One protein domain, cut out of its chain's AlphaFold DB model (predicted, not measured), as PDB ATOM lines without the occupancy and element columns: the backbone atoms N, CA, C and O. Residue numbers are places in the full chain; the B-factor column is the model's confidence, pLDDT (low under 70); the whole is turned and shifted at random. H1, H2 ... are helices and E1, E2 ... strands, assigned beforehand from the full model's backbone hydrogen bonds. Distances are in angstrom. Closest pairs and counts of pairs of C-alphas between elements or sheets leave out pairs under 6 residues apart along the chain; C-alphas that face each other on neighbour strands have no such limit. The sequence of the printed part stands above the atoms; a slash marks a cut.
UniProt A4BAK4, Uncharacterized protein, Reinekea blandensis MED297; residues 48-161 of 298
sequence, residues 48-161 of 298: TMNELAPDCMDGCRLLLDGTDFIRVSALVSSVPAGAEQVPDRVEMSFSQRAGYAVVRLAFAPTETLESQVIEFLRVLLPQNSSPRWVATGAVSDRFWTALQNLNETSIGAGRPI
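AT A GLANCE: This is residues 48 to 161 of the 298 residues of an uncharacterized protein of Reinekea blandensis MED297 (UniProt A4BAK4). What does the domain look like? A twisted five-stranded sheet has two helices, H1 and H2, side by side over one face and no named helix over the other, and a small two-stranded sheet, E3 and E7, sits at the end where E2 ends and E5 begins. What is it built of? The printed part has 114 residues with seven named strands and two named helices, in the order E1 E2 E3 E4 E5 H1 E6 H2 E7, and its class is mixed, helices and strands. The large sheet runs E1 E6 E2 E5 E4 and is mixed; the whole is compact, with a radius of gyration of the C-alphas of 13.5 A and spans of 39 by 29 by 23 A.

HOW THE PARTS SIT: How do the large sheet's strands pair? Edge strand E1, residues 60 to 63, is parallel to E6, residues 132 to 137, with N 60 and O 133 within hydrogen-bond range at 2.8 A. E6 is antiparallel to E2, residues 70 to 76 (N 73 and O 134, 2.8 A), and E2 to E5, residues 100 to 107 (N 72 and O 105, 2.9 A). E5 forms a hairpin with edge strand E4, residues 91 to 97, where N 100 and O 97 are 2.8 A apart. How do the helices stand? H1, residues 111 to 124, and H2, residues 141 to 153, are on the same face, at heights over the sheet of 10.3 A and 10.2 A; H1 runs along E5 at 20 degrees and H2 along E6 at 21 degrees, on the local plane. They touch at a shallow tilt of 16 degrees, the same way, their closest C-alphas being Arg 122 and Leu 150, 6.2 A apart. E5, H1 and E6 make a split strand-helix-strand unit, two same-way strands joined through a helix with E2 between them, and its crossover is right-handed. What of the helix backbones? Every O i to N i+4 pair is within hydrogen-bond range in H1, and 7 of 9 in H2. Where is the small sheet? E3, residues 78 to 80, and E7, residues 158 to 160, are antiparallel, with N 79 and O 159 2.8 A apart; the closest C-alphas of E3 and E5 are Val 79 and Ala 101, 5.6 A apart.

IN THESE COORDINATES: Where do the elements begin and end? E1 begins at C-alpha 60, (19.951, 81.609, -28.753), and E7 ends at C-alpha 160, (15.034, 71.834, -6.870). How long are they? From first to last C-alpha, E1 measures 10.3 A, E2 19.5 A, E3 6.5 A, E4 19.1 A, E5 22.6 A, H1 19.7 A, E6 17.3 A, H2 18.0 A and E7 6.7 A.

THE WHOLE: How far does it reach? The two C-alphas farthest apart are those of Asn 50 and Ala 83, 40.4 A. Is anything cut, long or uncertain? The printed part has no cut and no long link; residues 48 to 59 hold no named element. Residue 83 is under 70 in pLDDT, and the mean of the printed part is 92.6.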
ATOM      1  N   THR A  48       9.425  84.691 -42.418       93.25
ATOM      2  CA  THR A  48       9.635  83.420 -43.100       93.25
ATOM      3  C   THR A  48      10.724  82.635 -42.382       93.25
ATOM      4  O   THR A  48      11.871  83.064 -42.311       93.25
ATOM      5  N   MET A  49      10.388  81.443 -41.887       90.62
ATOM      6  CA  MET A  49      11.300  80.629 -41.070       90.62
ATOM      7  C   MET A  49      12.648  80.316 -41.740       90.62
ATOM      8  O   MET A  49      13.657  80.213 -41.050       90.62
ATOM      9  N   ASN A  50      12.680  80.189 -43.070       89.94
ATOM     10  CA  ASN A  50      13.883  79.823 -43.832       89.94
ATOM     11  C   ASN A  50      14.897  80.968 -43.973       89.94
ATOM     12  O   ASN A  50      16.029  80.725 -44.379       89.94
ATOM     13  N   GLU A  51      14.485  82.203 -43.693       91.12
ATOM     14  CA  GLU A  51      15.327  83.403 -43.797       91.12
ATOM     15  C   GLU A  51      15.968  83.765 -42.451       91.12
ATOM     16  O   GLU A  51      16.846  84.623 -42.381       91.12
ATOM     17  N   LEU A  52      15.538  83.105 -41.373       92.44
ATOM     18  CA  LEU A  52      16.022  83.348 -40.024       92.44
ATOM     19  C   LEU A  52      17.319  82.573 -39.774       92.44
ATOM     20  O   LEU A  52      17.395  81.366 -39.999       92.44
ATOM     21  N   ALA A  53      18.315  83.268 -39.234       89.75
ATOM     22  CA  ALA A  53      19.604  82.702 -38.853       89.75
ATOM     23  C   ALA A  53      19.883  83.010 -37.373       89.75
ATOM     24  O   ALA A  53      20.566  83.990 -37.072       89.75
ATOM     25  N   PRO A  54      19.306  82.240 -36.430       91.81
ATOM     26  CA  PRO A  54      19.571  82.445 -35.013       91.81
ATOM     27  C   PRO A  54      21.021  82.084 -34.672       91.81
ATOM     28  O   PRO A  54      21.539  81.062 -35.123       91.81
ATOM     29  N   ASP A  55      21.652  82.902 -33.837       91.31
ATOM     30  CA  ASP A  55      22.954  82.610 -33.238       91.31
ATOM     31  C   ASP A  55      22.725  81.862 -31.924       91.31
ATOM     32  O   ASP A  55      22.170  82.437 -30.996       91.31
ATOM     33  N   CYS A  56      23.085  80.577 -31.873       89.31
ATOM     34  CA  CYS A  56      22.819  79.689 -30.735       89.31
ATOM     35  C   CYS A  56      24.092  79.125 -30.073       89.31
ATOM     36  O   CYS A  56      23.996  78.120 -29.369       89.31
ATOM     37  N   MET A  57      25.278  79.716 -30.295       82.69
ATOM     38  CA  MET A  57      26.528  79.182 -29.721       82.69
ATOM     39  C   MET A  57      26.556  79.259 -28.186       82.69
ATOM     40  O   MET A  57      26.854  78.261 -27.538       82.69
ATOM     41  N   ASP A  58      26.172  80.404 -27.615       81.12
ATOM     42  CA  ASP A  58      26.222  80.683 -26.170       81.12
ATOM     43  C   ASP A  58      24.854  81.177 -25.658       81.12
ATOM     44  O   ASP A  58      24.727  82.233 -25.028       81.12
ATOM     45  N   GLY A  59      23.810  80.410 -25.990       90.25
ATOM     46  CA  GLY A  59      22.404  80.824 -25.911       90.25
ATOM     47  C   GLY A  59      21.888  81.293 -27.272       90.25
ATOM     48  O   GLY A  59      22.675  81.643 -28.141       90.25
ATOM     49  N   CYS A  60      20.570  81.269 -27.473       95.56
ATOM     50  CA  CYS A  60      19.951  81.609 -28.753       95.56
ATOM     51  C   CYS A  60      19.531  83.076 -28.817       95.56
ATOM     52  O   CYS A  60      18.610  83.495 -28.118       95.56
ATOM     53  N   ARG A  61      20.133  83.842 -29.722       95.75
ATOM     54  CA  ARG A  61      19.749  85.218 -30.033       95.75
ATOM     55  C   ARG A  61      19.287  85.333 -31.481       95.75
ATOM     56  O   ARG A  61      19.941  84.834 -32.394       95.75
ATOM     57  N   LEU A  62      18.180  86.038 -31.696       96.12
ATOM     58  CA  LEU A  62      17.697  86.367 -33.035       96.12
ATOM     59  C   LEU A  62      17.121  87.781 -33.071       96.12
ATOM     60  O   LEU A  62      16.135  88.082 -32.396       96.12
ATOM     61  N   LEU A  63      17.720  88.637 -33.894       94.94
ATOM     62  CA  LEU A  63      17.184  89.968 -34.142       94.94
ATOM     63  C   LEU A  63      15.932  89.856 -35.010       94.94
ATOM     64  O   LEU A  63      15.945  89.201 -36.050       94.94
ATOM     65  N   LEU A  64      14.847  90.475 -34.552       92.44
ATOM     66  CA  LEU A  64      13.593  90.574 -35.294       92.44
ATOM     67  C   LEU A  64      13.256  92.055 -35.432       92.44
ATOM     68  O   LEU A  64      12.717  92.669 -34.512       92.44
ATOM     69  N   ASP A  65      13.623  92.638 -36.569       83.88
ATOM     70  CA  ASP A  65      13.393  94.057 -36.823       83.88
ATOM     71  C   ASP A  65      11.893  94.378 -36.860       83.88
ATOM     72  O   ASP A  65      11.075  93.593 -37.346       83.88
ATOM     73  N   GLY A  66      11.524  95.551 -36.339       81.69
ATOM     74  CA  GLY A  66      10.140  96.032 -36.321       81.69
ATOM     75  C   GLY A  66       9.272  95.484 -35.184       81.69
ATOM     76  O   GLY A  66       8.123  95.897 -35.074       81.69
ATOM     77  N   THR A  67       9.786  94.602 -34.318       87.12
ATOM     78  CA  THR A  67       9.044  94.170 -33.123       87.12
ATOM     79  C   THR A  67       8.993  95.268 -32.064       87.12
ATOM     80  O   THR A  67      10.033  95.825 -31.708       87.12
ATOM     81  N   ASP A  68       7.825  95.475 -31.460       87.00
ATOM     82  CA  ASP A  68       7.644  96.418 -30.345       87.00
ATOM     83  C   ASP A  68       8.224  95.918 -29.011       87.00
ATOM     84  O   ASP A  68       8.320  96.676 -28.045       87.00
ATOM     85  N   PHE A  69       8.614  94.642 -28.945       92.31
ATOM     86  CA  PHE A  69       9.031  93.978 -27.716       92.31
ATOM     87  C   PHE A  69      10.327  93.194 -27.893       92.31
ATOM     88  O   PHE A  69      10.503  92.450 -28.859       92.31
ATOM     89  N   ILE A  70      11.189  93.282 -26.884       95.94
ATOM     90  CA  ILE A  70      12.209  92.280 -26.601       95.94
ATOM     91  C   ILE A  70      11.543  91.155 -25.814       95.94
ATOM     92  O   ILE A  70      10.786  91.400 -24.874       95.94
ATOM     93  N   ARG A  71      11.856  89.914 -26.183       97.06
ATOM     94  CA  ARG A  71      11.486  88.720 -25.422       97.06
ATOM     95  C   ARG A  71      12.734  88.007 -24.962       97.06
ATOM     96  O   ARG A  71      13.611  87.739 -25.780       97.06
ATOM     97  N   VAL A  72      12.780  87.662 -23.684       98.06
ATOM     98  CA  VAL A  72      13.880  86.914 -23.076       98.06
ATOM     99  C   VAL A  72      13.318  85.727 -22.325       98.06
ATOM    100  O   VAL A  72      12.380  85.884 -21.550       98.06
ATOM    101  N   SER A  73      13.934  84.567 -22.505       98.31
ATOM    102  CA  SER A  73      13.658  83.386 -21.704       98.31
ATOM    103  C   SER A  73      14.931  82.860 -21.060       98.31
ATOM    104  O   SER A  73      15.951  82.687 -21.727       98.31
ATOM    105  N   ALA A  74      14.853  82.618 -19.754       97.12
ATOM    106  CA  ALA A  74      15.892  81.986 -18.955       97.12
ATOM    107  C   ALA A  74      15.475  80.545 -18.653       97.12
ATOM    108  O   ALA A  74      14.459  80.315 -17.991       97.12
ATOM    109  N   LEU A  75      16.254  79.579 -19.133       95.75
ATOM    110  CA  LEU A  75      16.064  78.160 -18.856       95.75
ATOM    111  C   LEU A  75      17.029  77.767 -17.735       95.75
ATOM    112  O   LEU A  75      18.245  77.779 -17.931       95.75
ATOM    113  N   VAL A  76      16.495  77.423 -16.565       94.62
ATOM    114  CA  VAL A  76      17.273  77.117 -15.355       94.62
ATOM    115  C   VAL A  76      16.906  75.752 -14.776       94.62
ATOM    116  O   VAL A  76      15.765  75.303 -14.860       94.62
ATOM    117  N   SER A  77      17.879  75.079 -14.160       92.25
ATOM    118  CA  SER A  77      17.725  73.737 -13.565       92.25
ATOM    119  C   SER A  77      17.061  73.734 -12.178       92.25
ATOM    120  O   SER A  77      16.837  72.681 -11.582       92.25
ATOM    121  N   SER A  78      16.723  74.912 -11.653       92.19
ATOM    122  CA  SER A  78      16.085  75.101 -10.350       92.19
ATOM    123  C   SER A  78      15.018  76.185 -10.426       92.19
ATOM    124  O   SER A  78      15.182  77.172 -11.138       92.19
ATOM    125  N   VAL A  79      13.943  76.028  -9.658       91.94
ATOM    126  CA  VAL A  79      12.847  76.997  -9.577       91.94
ATOM    127  C   VAL A  79      13.291  78.208  -8.745       91.94
ATOM    128  O   VAL A  79      13.728  78.005  -7.607       91.94
ATOM    129  N   PRO A  80      13.163  79.449  -9.254       91.62
ATOM    130  CA  PRO A  80      13.291  80.660  -8.446       91.62
ATOM    131  C   PRO A  80      12.390  80.606  -7.208       91.62
ATOM    132  O   PRO A  80      11.195  80.335  -7.313       91.62
ATOM    133  N   ALA A  81      12.955  80.838  -6.025       87.69
ATOM    134  CA  ALA A  81      12.232  80.764  -4.755       87.69
ATOM    135  C   ALA A  81      11.929  82.138  -4.135       87.69
ATOM    136  O   ALA A  81      11.215  82.203  -3.133       87.69
ATOM    137  N   GLY A  82      12.494  83.209  -4.699       75.50
ATOM    138  CA  GLY A  82      12.249  84.585  -4.278       75.50
ATOM    139  C   GLY A  82      10.905  85.102  -4.785       75.50
ATOM    140  O   GLY A  82      10.509  84.822  -5.916       75.50
ATOM    141  N   ALA A  83      10.208  85.862  -3.942       68.75
ATOM    142  CA  ALA A  83       9.046  86.643  -4.345       68.75
ATOM    143  C   ALA A  83       9.526  88.052  -4.708       68.75
ATOM    144  O   ALA A  83       9.518  88.946  -3.865       68.75
ATOM    145  N   GLU A  84       9.989  88.221  -5.943       82.25
ATOM    146  CA  GLU A  84      10.415  89.522  -6.457       82.25
ATOM    147  C   GLU A  84       9.268  90.210  -7.191       82.25
ATOM    148  O   GLU A  84       8.515  89.578  -7.939       82.25
ATOM    149  N   GLN A  85       9.129  91.519  -6.982       87.94
ATOM    150  CA  GLN A  85       8.143  92.306  -7.709       87.94
ATOM    151  C   GLN A  85       8.603  92.463  -9.160       87.94
ATOM    152  O   GLN A  85       9.660  93.031  -9.435       87.94
ATOM    153  N   VAL A  86       7.788  91.966 -10.090       92.06
ATOM    154  CA  VAL A  86       8.000  92.172 -11.525       92.06
ATOM    155  C   VAL A  86       7.890  93.675 -11.827       92.06
ATOM    156  O   VAL A  86       6.943  94.303 -11.347       92.06
ATOM    157  N   PRO A  87       8.815  94.277 -12.598       93.44
ATOM    158  CA  PRO A  87       8.723  95.693 -12.956       93.44
ATOM    159  C   PRO A  87       7.415  96.026 -13.700       93.44
ATOM    160  O   PRO A  87       6.995  95.268 -14.569       93.44
ATOM    161  N   ASP A  88       6.815  97.195 -13.437       87.62
ATOM    162  CA  ASP A  88       5.460  97.600 -13.887       87.62
ATOM    163  C   ASP A  88       5.207  97.590 -15.417       87.62
ATOM    164  O   ASP A  88       4.083  97.807 -15.868       87.62
ATOM    165  N   ARG A  89       6.243  97.388 -16.240       92.38
ATOM    166  CA  ARG A  89       6.181  97.346 -17.717       92.38
ATOM    167  C   ARG A  89       6.843  96.104 -18.311       92.38
ATOM    168  O   ARG A  89       7.253  96.111 -19.471       92.38
ATOM    169  N   VAL A  90       7.005  95.077 -17.491       93.88
ATOM    170  CA  VAL A  90       7.564  93.794 -17.889       93.88
ATOM    171  C   VAL A  90       6.476  92.755 -17.702       93.88
ATOM    172  O   VAL A  90       5.977  92.542 -16.600       93.88
ATOM    173  N   GLU A  91       6.106  92.093 -18.789       93.88
ATOM    174  CA  GLU A  91       5.255  90.916 -18.712       93.88
ATOM    175  C   GLU A  91       6.130  89.726 -18.341       93.88
ATOM    176  O   GLU A  91       7.115  89.447 -19.023       93.88
ATOM    177  N   MET A  92       5.778  89.020 -17.267       93.75
ATOM    178  CA  MET A  92       6.480  87.814 -16.840       93.75
ATOM    179  C   MET A  92       5.554  86.609 -16.889       93.75
ATOM    180  O   MET A  92       4.426  86.648 -16.404       93.75
ATOM    181  N   SER A  93       6.074  85.499 -17.403       92.88
ATOM    182  CA  SER A  93       5.468  84.184 -17.223       92.88
ATOM    183  C   SER A  93       6.495  83.187 -16.706       92.88
ATOM    184  O   SER A  93       7.696  83.298 -16.959       92.88
ATOM    185  N   PHE A  94       6.007  82.201 -15.965       91.75
ATOM    186  CA  PHE A  94       6.805  81.110 -15.433       91.75
ATOM    187  C   PHE A  94       6.187  79.786 -15.868       91.75
ATOM    188  O   PHE A  94       4.974  79.612 -15.797       91.75
ATOM    189  N   SER A  95       7.013  78.844 -16.313       90.94
ATOM    190  CA  SER A  95       6.567  77.492 -16.660       90.94
ATOM    191  C   SER A  95       7.649  76.460 -16.353       90.94
ATOM    192  O   SER A  95       8.802  76.809 -16.112       90.94
ATOM    193  N   GLN A  96       7.287  75.178 -16.366       90.56
ATOM    194  CA  GLN A  96       8.240  74.070 -16.287       90.56
ATOM    195  C   GLN A  96       8.138  73.229 -17.555       90.56
ATOM    196  O   GLN A  96       7.040  72.823 -17.932       90.56
ATOM    197  N   ARG A  97       9.258  72.983 -18.237       89.69
ATOM    198  CA  ARG A  97       9.304  72.226 -19.500       89.69
ATOM    199  C   ARG A  97      10.622  71.474 -19.620       89.69
ATOM    200  O   ARG A  97      11.655  72.028 -19.272       89.69
ATOM    201  N   ALA A  98      10.597  70.249 -20.138       87.38
ATOM    202  CA  ALA A  98      11.789  69.433 -20.384       87.38
ATOM    203  C   ALA A  98      12.707  69.249 -19.153       87.38
ATOM    204  O   ALA A  98      13.914  69.092 -19.294       87.38
ATOM    205  N   GLY A  99      12.162  69.301 -17.931       88.12
ATOM    206  CA  GLY A  99      12.948  69.271 -16.694       88.12
ATOM    207  C   GLY A  99      13.615  70.598 -16.313       88.12
ATOM    208  O   GLY A  99      14.399  70.619 -15.372       88.12
ATOM    209  N   TYR A 100      13.294  71.697 -16.998       92.44
ATOM    210  CA  TYR A 100      13.756  73.051 -16.696       92.44
ATOM    211  C   TYR A 100      12.619  73.917 -16.163       92.44
ATOM    212  O   TYR A 100      11.459  73.776 -16.553       92.44
ATOM    213  N   ALA A 101      12.972  74.870 -15.311       93.06
ATOM    214  CA  ALA A 101      12.153  76.032 -15.030       93.06
ATOM    215  C   ALA A 101      12.454  77.105 -16.084       93.06
ATOM    216  O   ALA A 101      13.611  77.404 -16.372       93.06
ATOM    217  N   VAL A 102      11.402  77.657 -16.681       94.75
ATOM    218  CA  VAL A 102      11.476  78.619 -17.780       94.75
ATOM    219  C   VAL A 102      10.818  79.914 -17.331       94.75
ATOM    220  O   VAL A 102       9.598  79.965 -17.149       94.75
ATOM    221  N   VAL A 103      11.632  80.950 -17.146       95.56
ATOM    222  CA  VAL A 103      11.185  82.320 -16.870       95.56
ATOM    223  C   VAL A 103      11.175  83.077 -18.187       95.56
ATOM    224  O   VAL A 103      12.237  83.229 -18.782       95.56
ATOM    225  N   ARG A 104      10.013  83.567 -18.628       97.19
ATOM    226  CA  ARG A 104       9.905  84.418 -19.821       97.19
ATOM    227  C   ARG A 104       9.549  85.837 -19.435       97.19
ATOM    228  O   ARG A 104       8.643  86.030 -18.626       97.19
ATOM    229  N   LEU A 105      10.205  86.795 -20.069       97.00
ATOM    230  CA  LEU A 105       9.960  88.223 -19.935       97.00
ATOM    231  C   LEU A 105       9.703  88.840 -21.311       97.00
ATOM    232  O   LEU A 105      10.411  88.518 -22.267       97.00
ATOM    233  N   ALA A 106       8.733  89.744 -21.403       96.38
ATOM    234  CA  ALA A 106       8.495  90.576 -22.579       96.38
ATOM    235  C   ALA A 106       8.359  92.049 -22.173       96.38
ATOM    236  O   ALA A 106       7.681  92.369 -21.196       96.38
ATOM    237  N   PHE A 107       9.047  92.945 -22.882       95.62
ATOM    238  CA  PHE A 107       9.107  94.372 -22.547       95.62
ATOM    239  C   PHE A 107       9.569  95.212 -23.746       95.62
ATOM    240  O   PHE A 107      10.164  94.690 -24.687       95.62
ATOM    241  N   ALA A 108       9.305  96.521 -23.727       94.69
ATOM    242  CA  ALA A 108       9.686  97.419 -24.820       94.69
ATOM    243  C   ALA A 108      11.219  97.644 -24.901       94.69
ATOM    244  O   ALA A 108      11.868  97.742 -23.853       94.69
ATOM    245  N   PRO A 109      11.805  97.800 -26.108       92.25
ATOM    246  CA  PRO A 109      13.251  97.921 -26.328       92.25
ATOM    247  C   PRO A 109      13.786  99.297 -25.913       92.25
ATOM    248  O   PRO A 109      14.042 100.174 -26.735       92.25
ATOM    249  N   THR A 110      13.931  99.517 -24.609       94.50
ATOM    250  CA  THR A 110      14.502 100.751 -24.051       94.50
ATOM    251  C   THR A 110      15.615 100.412 -23.073       94.50
ATOM    252  O   THR A 110      15.466  99.488 -22.275       94.50
ATOM    253  N   GLU A 111      16.698 101.194 -23.068       94.69
ATOM    254  CA  GLU A 111      17.844 100.952 -22.175       94.69
ATOM    255  C   GLU A 111      17.447 100.913 -20.688       94.69
ATOM    256  O   GLU A 111      18.015 100.155 -19.897       94.69
ATOM    257  N   THR A 112      16.454 101.722 -20.300       95.75
ATOM    258  CA  THR A 112      15.918 101.746 -18.933       95.75
ATOM    259  C   THR A 112      15.266 100.415 -18.569       95.75
ATOM    260  O   THR A 112      15.560  99.878 -17.503       95.75
ATOM    261  N   LEU A 113      14.403  99.870 -19.436       95.75
ATOM    262  CA  LEU A 113      13.743  98.585 -19.183       95.75
ATOM    263  C   LEU A 113      14.731  97.423 -19.262       95.75
ATOM    264  O   LEU A 113      14.687  96.557 -18.399       95.75
ATOM    265  N   GLU A 114      15.663  97.436 -20.218       96.56
ATOM    266  CA  GLU A 114      16.747  96.449 -20.285       96.56
ATOM    267  C   GLU A 114      17.526  96.398 -18.961       96.56
ATOM    268  O   GLU A 114      17.705  95.328 -18.384       96.56
ATOM    269  N   SER A 115      17.920  97.557 -18.422       96.44
ATOM    270  CA  SER A 115      18.652  97.633 -17.149       96.44
ATOM    271  C   SER A 115      17.811  97.144 -15.961       96.44
ATOM    272  O   SER A 115      18.316  96.409 -15.114       96.44
ATOM    273  N   GLN A 116      16.524  97.506 -15.907       96.62
ATOM    274  CA  GLN A 116      15.599  97.022 -14.874       96.62
ATOM    275  C   GLN A 116      15.407  95.504 -14.938       96.62
ATOM    276  O   GLN A 116      15.368  94.848 -13.901       96.62
ATOM    277  N   VAL A 117      15.322  94.940 -16.145       97.62
ATOM    278  CA  VAL A 117      15.194  93.497 -16.369       97.62
ATOM    279  C   VAL A 117      16.448  92.752 -15.918       97.62
ATOM    280  O   VAL A 117      16.315  91.710 -15.281       97.62
ATOM    281  N   ILE A 118      17.649  93.278 -16.183       97.81
ATOM    282  CA  ILE A 118      18.896  92.667 -15.693       97.81
ATOM    283  C   ILE A 118      18.931  92.630 -14.163       97.81
ATOM    284  O   ILE A 118      19.189  91.570 -13.594       97.81
ATOM    285  N   GLU A 119      18.636  93.744 -13.485       96.25
ATOM    286  CA  GLU A 119      18.619  93.776 -12.014       96.25
ATOM    287  C   GLU A 119      17.535  92.856 -11.435       96.25
ATOM    288  O   GLU A 119      17.791  92.116 -10.486       96.25
ATOM    289  N   PHE A 120      16.350  92.831 -12.048       97.06
ATOM    290  CA  PHE A 120      15.282  91.913 -11.665       97.06
ATOM    291  C   PHE A 120      15.714  90.445 -11.799       97.06
ATOM    292  O   PHE A 120      15.606  89.674 -10.845       97.06
ATOM    293  N   LEU A 121      16.259  90.051 -12.954       96.56
ATOM    294  CA  LEU A 121      16.728  88.685 -13.200       96.56
ATOM    295  C   LEU A 121      17.883  88.294 -12.274       96.56
ATOM    296  O   LEU A 121      17.954  87.143 -11.852       96.56
ATOM    297  N   ARG A 122      18.766  89.230 -11.915       95.62
ATOM    298  CA  ARG A 122      19.876  88.986 -10.986       95.62
ATOM    299  C   ARG A 122      19.401  88.523  -9.610       95.62
ATOM    300  O   ARG A 122      20.023  87.635  -9.022       95.62
ATOM    301  N   VAL A 123      18.329  89.124  -9.099       95.38
ATOM    302  CA  VAL A 123      17.757  88.785  -7.787       95.38
ATOM    303  C   VAL A 123      16.798  87.598  -7.887       95.38
ATOM    304  O   VAL A 123      16.774  86.753  -6.995       95.38
ATOM    305  N   LEU A 124      16.047  87.488  -8.987       95.38
ATOM    306  CA  LEU A 124      15.113  86.385  -9.207       95.38
ATOM    307  C   LEU A 124      15.839  85.048  -9.417       95.38
ATOM    308  O   LEU A 124      15.456  84.033  -8.832       95.38
ATOM    309  N   LEU A 125      16.842  85.019 -10.299       95.00
ATOM    310  CA  LEU A 125      17.443  83.770 -10.751       95.00
ATOM    311  C   LEU A 125      18.332  83.150  -9.671       95.00
ATOM    312  O   LEU A 125      19.100  83.866  -9.022       95.00
ATOM    313  N   PRO A 126      18.276  81.818  -9.490       93.25
ATOM    314  CA  PRO A 126      19.077  81.158  -8.475       93.25
ATOM    315  C   PRO A 126      20.578  81.322  -8.709       93.25
ATOM    316  O   PRO A 126      21.052  81.175  -9.838       93.25
ATOM    317  N   GLN A 127      21.331  81.552  -7.635       91.50
ATOM    318  CA  GLN A 127      22.790  81.564  -7.686       91.50
ATOM    319  C   GLN A 127      23.322  80.238  -8.258       91.50
ATOM    320  O   GLN A 127      22.827  79.161  -7.920       91.50
ATOM    321  N   ASN A 128      24.359  80.310  -9.098       83.50
ATOM    322  CA  ASN A 128      24.996  79.162  -9.760       83.50
ATOM    323  C   ASN A 128      24.068  78.363 -10.703       83.50
ATOM    324  O   ASN A 128      24.382  77.224 -11.048       83.50
ATOM    325  N   SER A 129      22.934  78.924 -11.143       83.06
ATOM    326  CA  SER A 129      21.970  78.211 -12.002       83.06
ATOM    327  C   SER A 129      22.402  78.037 -13.461       83.06
ATOM    328  O   SER A 129      21.744  77.288 -14.180       83.06
ATOM    329  N   SER A 130      23.487  78.697 -13.891       90.31
ATOM    330  CA  SER A 130      23.978  78.732 -15.282       90.31
ATOM    331  C   SER A 130      22.844  78.785 -16.326       90.31
ATOM    332  O   SER A 130      22.694  77.837 -17.105       90.31
ATOM    333  N   PRO A 131      21.998  79.838 -16.317       93.69
ATOM    334  CA  PRO A 131      20.866  79.933 -17.229       93.69
ATOM    335  C   PRO A 131      21.273  79.778 -18.695       93.69
ATOM    336  O   PRO A 131      22.261  80.352 -19.158       93.69
ATOM    337  N   ARG A 132      20.461  79.041 -19.453       95.50
ATOM    338  CA  ARG A 132      20.537  79.033 -20.917       95.50
ATOM    339  C   ARG A 132      19.551  80.071 -21.441       95.50
ATOM    340  O   ARG A 132      18.379  80.046 -21.068       95.50
ATOM    341  N   TRP A 133      20.030  80.988 -22.273       97.38
ATOM    342  CA  TRP A 133      19.267  82.164 -22.686       97.38
ATOM    343  C   TRP A 133      18.651  82.001 -24.069       97.38
ATOM    344  O   TRP A 133      19.283  81.473 -24.982       97.38
ATOM    345  N   VAL A 134      17.436  82.520 -24.228       98.19
ATOM    346  CA  VAL A 134      16.826  82.799 -25.529       98.19
ATOM    347  C   VAL A 134      16.408  84.258 -25.561       98.19
ATOM    348  O   VAL A 134      15.671  84.687 -24.679       98.19
ATOM    349  N   ALA A 135      16.837  85.022 -26.561       97.50
ATOM    350  CA  ALA A 135      16.444  86.416 -26.727       97.50
ATOM    351  C   ALA A 135      16.031  86.712 -28.174       97.50
ATOM    352  O   ALA A 135      16.747  86.380 -29.119       97.50
ATOM    353  N   THR A 136      14.880  87.359 -28.353       97.12
ATOM    354  CA  THR A 136      14.380  87.772 -29.672       97.12
ATOM    355  C   THR A 136      13.865  89.205 -29.667       97.12
ATOM    356  O   THR A 136      13.361  89.662 -28.641       97.12
ATOM    357  N   GLY A 137      13.911  89.875 -30.818       94.56
ATOM    358  CA  GLY A 137      13.479  91.270 -30.984       94.56
ATOM    359  C   GLY A 137      14.668  92.204 -31.192       94.56
ATOM    360  O   GLY A 137      15.728  91.764 -31.636       94.56
ATOM    361  N   ALA A 138      14.520  93.481 -30.843       93.00
ATOM    362  CA  ALA A 138      15.593  94.479 -30.918       93.00
ATOM    363  C   ALA A 138      16.591  94.353 -29.743       93.00
ATOM    364  O   ALA A 138      16.746  95.265 -28.938       93.00
ATOM    365  N   VAL A 139      17.235  93.189 -29.615       93.75
ATOM    366  CA  VAL A 139      18.154  92.845 -28.516       93.75
ATOM    367  C   VAL A 139      19.513  93.517 -28.731       93.75
ATOM    368  O   VAL A 139      20.251  93.134 -29.637       93.75
ATOM    369  N   SER A 140      19.882  94.481 -27.883       92.75
ATOM    370  CA  SER A 140      21.195  95.135 -27.972       92.75
ATOM    371  C   SER A 140      22.349  94.199 -27.565       92.75
ATOM    372  O   SER A 140      22.193  93.334 -26.701       92.75
ATOM    373  N   ASP A 141      23.547  94.380 -28.142       94.56
ATOM    374  CA  ASP A 141      24.748  93.610 -27.755       94.56
ATOM    375  C   ASP A 141      25.099  93.797 -26.273       94.56
ATOM    376  O   ASP A 141      25.496  92.855 -25.584       94.56
ATOM    377  N   ARG A 142      24.908  95.022 -25.766       95.88
ATOM    378  CA  ARG A 142      25.096  95.360 -24.351       95.88
ATOM    379  C   ARG A 142      24.162  94.537 -23.469       95.88
ATOM    380  O   ARG A 142      24.618  93.966 -22.482       95.88
ATOM    381  N   PHE A 143      22.877  94.480 -23.812       96.69
ATOM    382  CA  PHE A 143      21.893  93.720 -23.049       96.69
ATOM    383  C   PHE A 143      22.145  92.212 -23.130       96.69
ATOM    384  O   PHE A 143      22.127  91.543 -22.103       96.69
ATOM    385  N   TRP A 144      22.474  91.685 -24.313       96.25
ATOM    386  CA  TRP A 144      22.841  90.275 -24.476       96.25
ATOM    387  C   TRP A 144      24.050  89.882 -23.617       96.25
ATOM    388  O   TRP A 144      23.992  88.905 -22.875       96.25
ATOM    389  N   THR A 145      25.107  90.697 -23.634       95.75
ATOM    390  CA  THR A 145      26.290  90.487 -22.786       95.75
ATOM    391  C   THR A 145      25.920  90.529 -21.299       95.75
ATOM    392  O   THR A 145      26.390  89.715 -20.507       95.75
ATOM    393  N   ALA A 146      25.043  91.458 -20.901       96.56
ATOM    394  CA  ALA A 146      24.570  91.546 -19.524       96.56
ATOM    395  C   ALA A 146      23.771  90.302 -19.097       96.56
ATOM    396  O   ALA A 146      23.972  89.831 -17.981       96.56
ATOM    397  N   LEU A 147      22.932  89.736 -19.977       96.69
ATOM    398  CA  LEU A 147      22.240  88.465 -19.726       96.69
ATOM    399  C   LEU A 147      23.236  87.322 -19.513       96.69
ATOM    400  O   LEU A 147      23.123  86.590 -18.535       96.69
ATOM    401  N   GLN A 148      24.245  87.196 -20.377       94.56
ATOM    402  CA  GLN A 148      25.265  86.149 -20.249       94.56
ATOM    403  C   GLN A 148      26.040  86.257 -18.922       94.56
ATOM    404  O   GLN A 148      26.293  85.248 -18.264       94.56
ATOM    405  N   ASN A 149      26.319  87.479 -18.458       94.50
ATOM    406  CA  ASN A 149      26.987  87.727 -17.174       94.50
ATOM    407  C   ASN A 149      26.135  87.352 -15.941       94.50
ATOM    408  O   ASN A 149      26.673  87.214 -14.836       94.50
ATOM    409  N   LEU A 150      24.815  87.159 -16.077       94.50
ATOM    410  CA  LEU A 150      23.960  86.687 -14.975       94.50
ATOM    411  C   LEU A 150      24.277  85.248 -14.549       94.50
ATOM    412  O   LEU A 150      23.949  84.859 -13.425       94.50
ATOM    413  N   ASN A 151      24.976  84.483 -15.392       86.31
ATOM    414  CA  ASN A 151      25.463  83.149 -15.045       86.31
ATOM    415  C   ASN A 151      26.390  83.180 -13.817       86.31
ATOM    416  O   ASN A 151      26.366  82.252 -13.011       86.31
ATOM    417  N   GLU A 152      27.147  84.267 -13.647       88.50
ATOM    418  CA  GLU A 152      28.106  84.452 -12.552       88.50
ATOM    419  C   GLU A 152      27.595  85.397 -11.454       88.50
ATOM    420  O   GLU A 152      28.077  85.359 -10.322       88.50
ATOM    421  N   THR A 153      26.631  86.266 -11.776       93.38
ATOM    422  CA  THR A 153      26.219  87.378 -10.899       93.38
ATOM    423  C   THR A 153      24.836  87.223 -10.269       93.38
ATOM    424  O   THR A 153      24.468  88.048  -9.426       93.38
ATOM    425  N   SER A 154      24.081  86.187 -10.644       93.25
ATOM    426  CA  SER A 154      22.800  85.837 -10.020       93.25
ATOM    427  C   SER A 154      22.971  85.498  -8.535       93.25
ATOM    428  O   SER A 154      23.915  84.815  -8.138       93.25
ATOM    429  N   ILE A 155      22.057  85.996  -7.701       94.62
ATOM    430  CA  ILE A 155      22.121  85.876  -6.232       94.62
ATOM    431  C   ILE A 155      20.828  85.342  -5.607       94.62
ATOM    432  O   ILE A 155      20.730  85.251  -4.383       94.62
ATOM    433  N   GLY A 156      19.827  85.008  -6.419       93.38
ATOM    434  CA  GLY A 156      18.546  84.508  -5.941       93.38
ATOM    435  C   GLY A 156      18.650  83.141  -5.270       93.38
ATOM    436  O   GLY A 156      19.600  82.376  -5.462       93.38
ATOM    437  N   ALA A 157      17.625  82.797  -4.495       93.88
ATOM    438  CA  ALA A 157      17.479  81.458  -3.939       93.88
ATOM    439  C   ALA A 157      16.787  80.529  -4.946       93.88
ATOM    440  O   ALA A 157      15.774  80.890  -5.549       93.88
ATOM    441  N   GLY A 158      17.300  79.306  -5.085       92.56
ATOM    442  CA  GLY A 158      16.699  78.255  -5.903       92.56
ATOM    443  C   GLY A 158      16.122  77.126  -5.067       92.56
ATOM    444  O   GLY A 158      16.628  76.798  -3.994       92.56
ATOM    445  N   ARG A 159      15.072  76.495  -5.585       93.00
ATOM    446  CA  ARG A 159      14.578  75.200  -5.110       93.00
ATOM    447  C   ARG A 159      14.731  74.160  -6.215       93.00
ATOM    448  O   ARG A 159      14.575  74.504  -7.389       93.00
ATOM    449  N   PRO A 160      15.016  72.893  -5.873       91.31
ATOM    450  CA  PRO A 160      15.034  71.834  -6.870       91.31
ATOM    451  C   PRO A 160      13.669  71.744  -7.555       91.31
ATOM    452  O   PRO A 160      12.627  71.954  -6.926       91.31
ATOM    453  N   ILE A 161      13.676  71.434  -8.849       88.94
ATOM    454  CA  ILE A 161      12.446  71.167  -9.590       88.94
ATOM    455  C   ILE A 161      11.849  69.869  -9.039       88.94
ATOM    456  O   ILE A 161      12.412  68.791  -9.205       88.94
TER     457      ILE A 161